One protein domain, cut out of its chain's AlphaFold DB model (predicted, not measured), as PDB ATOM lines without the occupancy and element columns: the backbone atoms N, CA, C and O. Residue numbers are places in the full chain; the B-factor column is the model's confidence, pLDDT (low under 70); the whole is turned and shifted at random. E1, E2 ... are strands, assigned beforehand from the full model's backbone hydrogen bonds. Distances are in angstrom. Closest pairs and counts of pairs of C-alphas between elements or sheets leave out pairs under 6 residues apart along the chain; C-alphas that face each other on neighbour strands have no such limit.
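This is residues 320 to 374 of the 394 residues of the protein "C-type lectin domain-containing protein" of Opitutae bacterium (UniProt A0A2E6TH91). A single ribbon of six short strands winds back and forth from E1 at one edge to E6 at the other, strongly twisted and bent round into an open curve, with the two edges apart and no named helix over either face. From edge to edge the strands' lines turn by 116 degrees and the way across the sheet turns by 85 degrees. The printed part has 55 residues, 25 of them, under half, in named strands; the class is all strand, and the antiparallel sheet has the order E1, E2, E3, E4, E5, E6, a meander, each strand the antiparallel neighbour of the one before. The whole is compact, with a radius of gyration of the C-alphas of 10.6 A and spans of 27 by 22 by 19 A.

E1, residues 324 to 327, is an edge strand; residues 320 to 321 pair antiparallel with its residues 324 to 325. It forms a hairpin with E2, residues 331 to 334, at 150 degrees, with N 325 and O 333 2.8 A apart. E2 and E3, residues 342 to 345, form a hairpin with N 334 and O 344 at 2.8 A. E3 and E4, residues 350 to 354, form one with N 352 and O 343 at 2.8 A. E4 and E5, residues 362 to 365, form one with N 353 and O 364 at 2.9 A. E5 and the edge strand E6, residues 370 to 373, form one with N 372 and O 363 at 2.8 A. E1 and E6 are apart.

E1 begins at C-alpha 324, (-27.181, -33.371, -30.822). E4, the longest strand, measures 13.0 A from first to last C-alpha. E6 ends at C-alpha 373, (-32.809, -41.833, -48.122).

The C-alphas farthest apart, of Val 321 and Gln 369, are 28.3 A apart. The printed part has no cut and no long link. Its mean pLDDT is 82.2; residues 320 to 322 and 359 are under 70.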
ATOM      1  N   PHE A 320     -29.819 -37.450 -26.186       60.28
ATOM      2  CA  PHE A 320     -30.019 -36.099 -26.716       60.28
ATOM      3  C   PHE A 320     -29.295 -35.047 -25.865       60.28
ATOM      4  O   PHE A 320     -29.496 -34.982 -24.651       60.28
ATOM      5  N   VAL A 321     -28.479 -34.191 -26.493       62.16
ATOM      6  CA  VAL A 321     -27.724 -33.125 -25.806       62.16
ATOM      7  C   VAL A 321     -27.650 -31.858 -26.667       62.16
ATOM      8  O   VAL A 321     -26.892 -31.799 -27.629       62.16
ATOM      9  N   ASN A 322     -28.386 -30.801 -26.300       68.81
ATOM     10  CA  ASN A 322     -28.293 -29.456 -26.905       68.81
ATOM     11  C   ASN A 322     -28.251 -29.436 -28.452       68.81
ATOM     12  O   ASN A 322     -27.375 -28.825 -29.071       68.81
ATOM     13  N   GLY A 323     -29.219 -30.115 -29.073       74.94
ATOM     14  CA  GLY A 323     -29.354 -30.215 -30.529       74.94
ATOM     15  C   GLY A 323     -28.617 -31.400 -31.155       74.94
ATOM     16  O   GLY A 323     -28.889 -31.720 -32.308       74.94
ATOM     17  N   TRP A 324     -27.739 -32.083 -30.411       80.75
ATOM     18  CA  TRP A 324     -27.181 -33.371 -30.822       80.75
ATOM     19  C   TRP A 324     -28.159 -34.510 -30.519       80.75
ATOM     20  O   TRP A 324     -28.613 -34.643 -29.382       80.75
ATOM     21  N   VAL A 325     -28.435 -35.336 -31.526       78.69
ATOM     22  CA  VAL A 325     -29.182 -36.602 -31.476       78.69
ATOM     23  C   VAL A 325     -28.233 -37.703 -31.949       78.69
ATOM     24  O   VAL A 325     -27.558 -37.510 -32.957       78.69
ATOM     25  N   TYR A 326     -28.175 -38.850 -31.275       79.19
ATOM     26  CA  TYR A 326     -27.454 -40.021 -31.789       79.19
ATOM     27  C   TYR A 326     -28.420 -41.025 -32.425       79.19
ATOM     28  O   TYR A 326     -29.316 -41.516 -31.744       79.19
ATOM     29  N   LEU A 327     -28.224 -41.368 -33.699       74.81
ATOM     30  CA  LEU A 327     -28.923 -42.485 -34.336       74.81
ATOM     31  C   LEU A 327     -27.939 -43.651 -34.550       74.81
ATOM     32  O   LEU A 327     -26.844 -43.407 -35.059       74.81
ATOM     33  N   PRO A 328     -28.291 -44.909 -34.209       72.19
ATOM     34  CA  PRO A 328     -27.364 -46.045 -34.308       72.19
ATOM     35  C   PRO A 328     -26.775 -46.311 -35.703       72.19
ATOM     36  O   PRO A 328     -25.706 -46.908 -35.797       72.19
ATOM     37  N   GLU A 329     -27.451 -45.875 -36.770       72.69
ATOM     38  CA  GLU A 329     -27.064 -46.104 -38.172       72.69
ATOM     39  C   GLU A 329     -26.476 -44.862 -38.873       72.69
ATOM     40  O   GLU A 329     -25.916 -44.985 -39.960       72.69
ATOM     41  N   GLN A 330     -26.625 -43.662 -38.293       73.75
ATOM     42  CA  GLN A 330     -26.229 -42.378 -38.907       73.75
ATOM     43  C   GLN A 330     -25.352 -41.500 -37.986       73.75
ATOM     44  O   GLN A 330     -25.050 -40.347 -38.314       73.75
ATOM     45  N   GLY A 331     -24.967 -42.026 -36.819       80.06
ATOM     46  CA  GLY A 331     -24.060 -41.394 -35.868       80.06
ATOM     47  C   GLY A 331     -24.659 -40.211 -35.107       80.06
ATOM     48  O   GLY A 331     -25.862 -40.138 -34.850       80.06
ATOM     49  N   TRP A 332     -23.797 -39.272 -34.702       84.44
ATOM     50  CA  TRP A 332     -24.232 -38.036 -34.051       84.44
ATOM     51  C   TRP A 332     -24.653 -36.997 -35.094       84.44
ATOM     52  O   TRP A 332     -23.861 -36.549 -35.923       84.44
ATOM     53  N   LEU A 333     -25.906 -36.568 -35.006       84.44
ATOM     54  CA  LEU A 333     -26.525 -35.556 -35.851       84.44
ATOM     55  C   LEU A 333     -26.759 -34.281 -35.041       84.44
ATOM     56  O   LEU A 333     -27.298 -34.366 -33.940       84.44
ATOM     57  N   TRP A 334     -26.419 -33.102 -35.569       87.12
ATOM     58  CA  TRP A 334     -26.766 -31.819 -34.944       87.12
ATOM     59  C   TRP A 334     -27.796 -31.039 -35.749       87.12
ATOM     60  O   TRP A 334     -27.613 -30.778 -36.938       87.12
ATOM     61  N   THR A 335     -28.852 -30.580 -35.083       84.75
ATOM     62  CA  THR A 335     -29.758 -29.557 -35.613       84.75
ATOM     63  C   THR A 335     -30.406 -28.769 -34.475       84.75
ATOM     64  O   THR A 335     -30.372 -29.165 -33.309       84.75
ATOM     65  N   ASN A 336     -31.001 -27.623 -34.792       84.88
ATOM     66  CA  ASN A 336     -31.814 -26.850 -33.860       84.88
ATOM     67  C   ASN A 336     -32.879 -26.038 -34.617       84.88
ATOM     68  O   ASN A 336     -32.821 -25.898 -35.838       84.88
ATOM     69  N   ALA A 337     -33.830 -25.452 -33.887       82.06
ATOM     70  CA  ALA A 337     -34.961 -24.712 -34.455       82.06
ATOM     71  C   ALA A 337     -34.602 -23.434 -35.257       82.06
ATOM     72  O   ALA A 337     -35.495 -22.827 -35.840       82.06
ATOM     73  N   GLN A 338     -33.335 -23.007 -35.281       84.25
ATOM     74  CA  GLN A 338     -32.834 -21.890 -36.099       84.25
ATOM     75  C   GLN A 338     -32.134 -22.350 -37.389       84.25
ATOM     76  O   GLN A 338     -32.034 -21.555 -38.320       84.25
ATOM     77  N   VAL A 339     -31.638 -23.594 -37.448       85.56
ATOM     78  CA  VAL A 339     -30.943 -24.151 -38.630       85.56
ATOM     79  C   VAL A 339     -31.767 -25.193 -39.386       85.56
ATOM     80  O   VAL A 339     -31.531 -25.400 -40.572       85.56
ATOM     81  N   TYR A 340     -32.755 -25.823 -38.746       80.75
ATOM     82  CA  TYR A 340     -33.690 -26.746 -39.393       80.75
ATOM     83  C   TYR A 340     -34.356 -26.084 -40.623       80.75
ATOM     84  O   TYR A 340     -34.820 -24.947 -40.508       80.75
ATOM     85  N   PRO A 341     -34.435 -26.748 -41.796       88.62
ATOM     86  CA  PRO A 341     -34.250 -28.185 -42.047       88.62
ATOM     87  C   PRO A 341     -32.806 -28.671 -42.287       88.62
ATOM     88  O   PRO A 341     -32.624 -29.815 -42.698       88.62
ATOM     89  N   TYR A 342     -31.771 -27.864 -42.040       89.00
ATOM     90  CA  TYR A 342     -30.391 -28.352 -42.113       89.00
ATOM     91  C   TYR A 342     -30.012 -29.197 -40.885       89.00
ATOM     92  O   TYR A 342     -30.327 -28.854 -39.739       89.00
ATOM     93  N   VAL A 343     -29.303 -30.298 -41.136       88.31
ATOM     94  CA  VAL A 343     -28.785 -31.250 -40.143       88.31
ATOM     95  C   VAL A 343     -27.312 -31.517 -40.445       88.31
ATOM     96  O   VAL A 343     -26.959 -31.803 -41.583       88.31
ATOM     97  N   PHE A 344     -26.441 -31.423 -39.446       89.06
ATOM     98  CA  PHE A 344     -25.013 -31.720 -39.577       89.06
ATOM     99  C   PHE A 344     -24.723 -33.160 -39.139       89.06
ATOM    100  O   PHE A 344     -25.087 -33.531 -38.024       89.06
ATOM    101  N   ARG A 345     -24.053 -33.963 -39.971       87.44
ATOM    102  CA  ARG A 345     -23.607 -35.328 -39.633       87.44
ATOM    103  C   ARG A 345     -22.185 -35.290 -39.076       87.44
ATOM    104  O   ARG A 345     -21.280 -34.789 -39.744       87.44
ATOM    105  N   SER A 346     -21.942 -35.880 -37.904       84.69
ATOM    106  CA  SER A 346     -20.585 -35.985 -37.347       84.69
ATOM    107  C   SER A 346     -19.672 -36.904 -38.159       84.69
ATOM    108  O   SER A 346     -18.468 -36.685 -38.199       84.69
ATOM    109  N   GLU A 347     -20.234 -37.952 -38.768       82.69
ATOM    110  CA  GLU A 347     -19.472 -39.037 -39.405       82.69
ATOM    111  C   GLU A 347     -18.843 -38.608 -40.734       82.69
ATOM    112  O   GLU A 347     -17.665 -38.856 -40.976       82.69
ATOM    113  N   THR A 348     -19.613 -37.906 -41.569       83.69
ATOM    114  CA  THR A 348     -19.145 -37.291 -42.821       83.69
ATOM    115  C   THR A 348     -18.612 -35.871 -42.619       83.69
ATOM    116  O   THR A 348     -18.035 -35.300 -43.543       83.69
ATOM    117  N   ASN A 349     -18.802 -35.284 -41.428       86.69
ATOM    118  CA  ASN A 349     -18.497 -33.884 -41.114       86.69
ATOM    119  C   ASN A 349     -19.135 -32.916 -42.144       86.69
ATOM    120  O   ASN A 349     -18.514 -31.943 -42.582       86.69
ATOM    121  N   SER A 350     -20.372 -33.207 -42.565       88.94
ATOM    122  CA  SER A 350     -21.088 -32.486 -43.625       88.94
ATOM    123  C   SER A 350     -22.455 -31.973 -43.172       88.94
ATOM    124  O   SER A 350     -23.036 -32.452 -42.196       88.94
ATOM    125  N   TRP A 351     -22.968 -30.972 -43.889       90.69
ATOM    126  CA  TRP A 351     -24.347 -30.515 -43.756       90.69
ATOM    127  C   TRP A 351     -25.241 -31.227 -44.766       90.69
ATOM    128  O   TRP A 351     -24.883 -31.384 -45.933       90.69
ATOM    129  N   CYS A 352     -26.430 -31.609 -44.315       89.31
ATOM    130  CA  CYS A 352     -27.479 -32.177 -45.140       89.31
ATOM    131  C   CYS A 352     -28.761 -31.344 -45.014       89.31
ATOM    132  O   CYS A 352     -29.092 -30.872 -43.926       89.31
ATOM    133  N   TYR A 353     -29.494 -31.166 -46.112       90.12
ATOM    134  CA  TYR A 353     -30.807 -30.509 -46.125       90.12
ATOM    135  C   TYR A 353     -31.922 -31.562 -46.114       90.12
ATOM    136  O   TYR A 353     -31.958 -32.408 -47.005       90.12
ATOM    137  N   PHE A 354     -32.830 -31.510 -45.138       86.75
ATOM    138  CA  PHE A 354     -33.978 -32.421 -45.043       86.75
ATOM    139  C   PHE A 354     -35.163 -31.972 -45.917       86.75
ATOM    140  O   PHE A 354     -35.655 -30.849 -45.767       86.75
ATOM    141  N   GLU A 355     -35.688 -32.862 -46.766       86.00
ATOM    142  CA  GLU A 355     -36.918 -32.606 -47.524       86.00
ATOM    143  C   GLU A 355     -38.171 -32.973 -46.714       86.00
ATOM    144  O   GLU A 355     -38.506 -34.141 -46.499       86.00
ATOM    145  N   GLN A 356     -38.891 -31.943 -46.264       82.00
ATOM    146  CA  GLN A 356     -40.077 -32.095 -45.422       82.00
ATOM    147  C   GLN A 356     -41.233 -32.771 -46.174       82.00
ATOM    148  O   GLN A 356     -41.633 -32.325 -47.245       82.00
ATOM    149  N   GLY A 357     -41.830 -33.797 -45.559       77.06
ATOM    150  CA  GLY A 357     -43.005 -34.497 -46.097       77.06
ATOM    151  C   GLY A 357     -42.696 -35.685 -47.015       77.06
ATOM    152  O   GLY A 357     -43.624 -36.245 -47.593       77.06
ATOM    153  N   THR A 358     -41.428 -36.087 -47.135       75.31
ATOM    154  CA  THR A 358     -41.013 -37.296 -47.863       75.31
ATOM    155  C   THR A 358     -41.118 -38.562 -47.004       75.31
ATOM    156  O   THR A 358     -40.899 -38.525 -45.791       75.31
ATOM    157  N   LEU A 359     -41.451 -39.688 -47.644       69.62
ATOM    158  CA  LEU A 359     -41.303 -41.046 -47.112       69.62
ATOM    159  C   LEU A 359     -40.687 -41.925 -48.221       69.62
ATOM    160  O   LEU A 359     -41.284 -41.988 -49.299       69.62
ATOM    161  N   PRO A 360     -39.529 -42.581 -48.000       78.25
ATOM    162  CA  PRO A 360     -38.629 -42.427 -46.845       78.25
ATOM    163  C   PRO A 360     -38.118 -40.988 -46.684       78.25
ATOM    164  O   PRO A 360     -38.200 -40.190 -47.617       78.25
ATOM    165  N   ARG A 361     -37.577 -40.648 -45.507       81.94
ATOM    166  CA  ARG A 361     -37.002 -39.320 -45.245       81.94
ATOM    167  C   ARG A 361     -35.798 -39.067 -46.160       81.94
ATOM    168  O   ARG A 361     -34.769 -39.736 -46.027       81.94
ATOM    169  N   LEU A 362     -35.920 -38.090 -47.062       84.94
ATOM    170  CA  LEU A 362     -34.859 -37.699 -47.994       84.94
ATOM    171  C   LEU A 362     -34.000 -36.550 -47.453       84.94
ATOM    172  O   LEU A 362     -34.505 -35.551 -46.933       84.94
ATOM    173  N   PHE A 363     -32.687 -36.676 -47.638       87.62
ATOM    174  CA  PHE A 363     -31.682 -35.690 -47.250       87.62
ATOM    175  C   PHE A 363     -30.714 -35.418 -48.403       87.62
ATOM    176  O   PHE A 363     -30.154 -36.350 -48.973       87.62
ATOM    177  N   PHE A 364     -30.480 -34.149 -48.739       88.06
ATOM    178  CA  PHE A 364     -29.449 -33.759 -49.701       88.06
ATOM    179  C   PHE A 364     -28.128 -33.525 -48.967       88.06
ATOM    180  O   PHE A 364     -28.025 -32.555 -48.219       88.06
ATOM    181  N   ASP A 365     -27.133 -34.393 -49.159       86.50
ATOM    182  CA  ASP A 365     -25.792 -34.234 -48.586       86.50
ATOM    183  C   ASP A 365     -24.937 -33.293 -49.444       86.50
ATOM    184  O   ASP A 365     -24.600 -33.598 -50.592       86.50
ATOM    185  N   ASP A 366     -24.538 -32.163 -48.859       81.94
ATOM    186  CA  ASP A 366     -23.735 -31.139 -49.526       81.94
ATOM    187  C   ASP A 366     -22.304 -31.625 -49.835       81.94
ATOM    188  O   ASP A 366     -21.683 -31.150 -50.787       81.94
ATOM    189  N   SER A 367     -21.782 -32.628 -49.111       84.69
ATOM    190  CA  SER A 367     -20.436 -33.157 -49.391       84.69
ATOM    191  C   SER A 367     -20.363 -33.997 -50.669       84.69
ATOM    192  O   SER A 367     -19.347 -33.973 -51.366       84.69
ATOM    193  N   ASN A 368     -21.455 -34.689 -51.015       85.25
ATOM    194  CA  ASN A 368     -21.559 -35.540 -52.202       85.25
ATOM    195  C   ASN A 368     -22.476 -34.974 -53.305       85.25
ATOM    196  O   ASN A 368     -22.522 -35.550 -54.396       85.25
ATOM    197  N   GLN A 369     -23.178 -33.863 -53.038       87.94
ATOM    198  CA  GLN A 369     -24.146 -33.195 -53.923       87.94
ATOM    199  C   GLN A 369     -25.253 -34.142 -54.430       87.94
ATOM    200  O   GLN A 369     -25.564 -34.189 -55.624       87.94
ATOM    201  N   LYS A 370     -25.822 -34.945 -53.521       89.88
ATOM    202  CA  LYS A 370     -26.808 -35.997 -53.829       89.88
ATOM    203  C   LYS A 370     -27.891 -36.105 -52.766       89.88
ATOM    204  O   LYS A 370     -27.649 -35.830 -51.597       89.88
ATOM    205  N   TRP A 371     -29.053 -36.596 -53.190       86.69
ATOM    206  CA  TRP A 371     -30.109 -37.070 -52.302       86.69
ATOM    207  C   TRP A 371     -29.823 -38.494 -51.816       86.69
ATOM    208  O   TRP A 371     -29.530 -39.379 -52.622       86.69
ATOM    209  N   GLU A 372     -29.960 -38.704 -50.512       85.62
ATOM    210  CA  GLU A 372     -29.935 -39.994 -49.827       85.62
ATOM    211  C   GLU A 372     -31.269 -40.203 -49.097       85.62
ATOM    212  O   GLU A 372     -31.822 -39.259 -48.530       85.62
ATOM    213  N   ALA A 373     -31.776 -41.435 -49.075       84.00
ATOM    214  CA  ALA A 373     -32.809 -41.833 -48.122       84.00
ATOM    215  C   ALA A 373     -32.125 -42.258 -46.815       84.00
ATOM    216  O   ALA A 373     -31.168 -43.033 -46.858       84.00
ATOM    217  N   TRP A 374     -32.588 -41.756 -45.669       74.75
ATOM    218  CA  TRP A 374     -32.058 -42.158 -44.353       74.75
ATOM    219  C   TRP A 374     -32.862 -43.275 -43.678       74.75
ATOM    220  O   TRP A 374     -32.407 -43.794 -42.664       74.75
TER     221      TRP A 374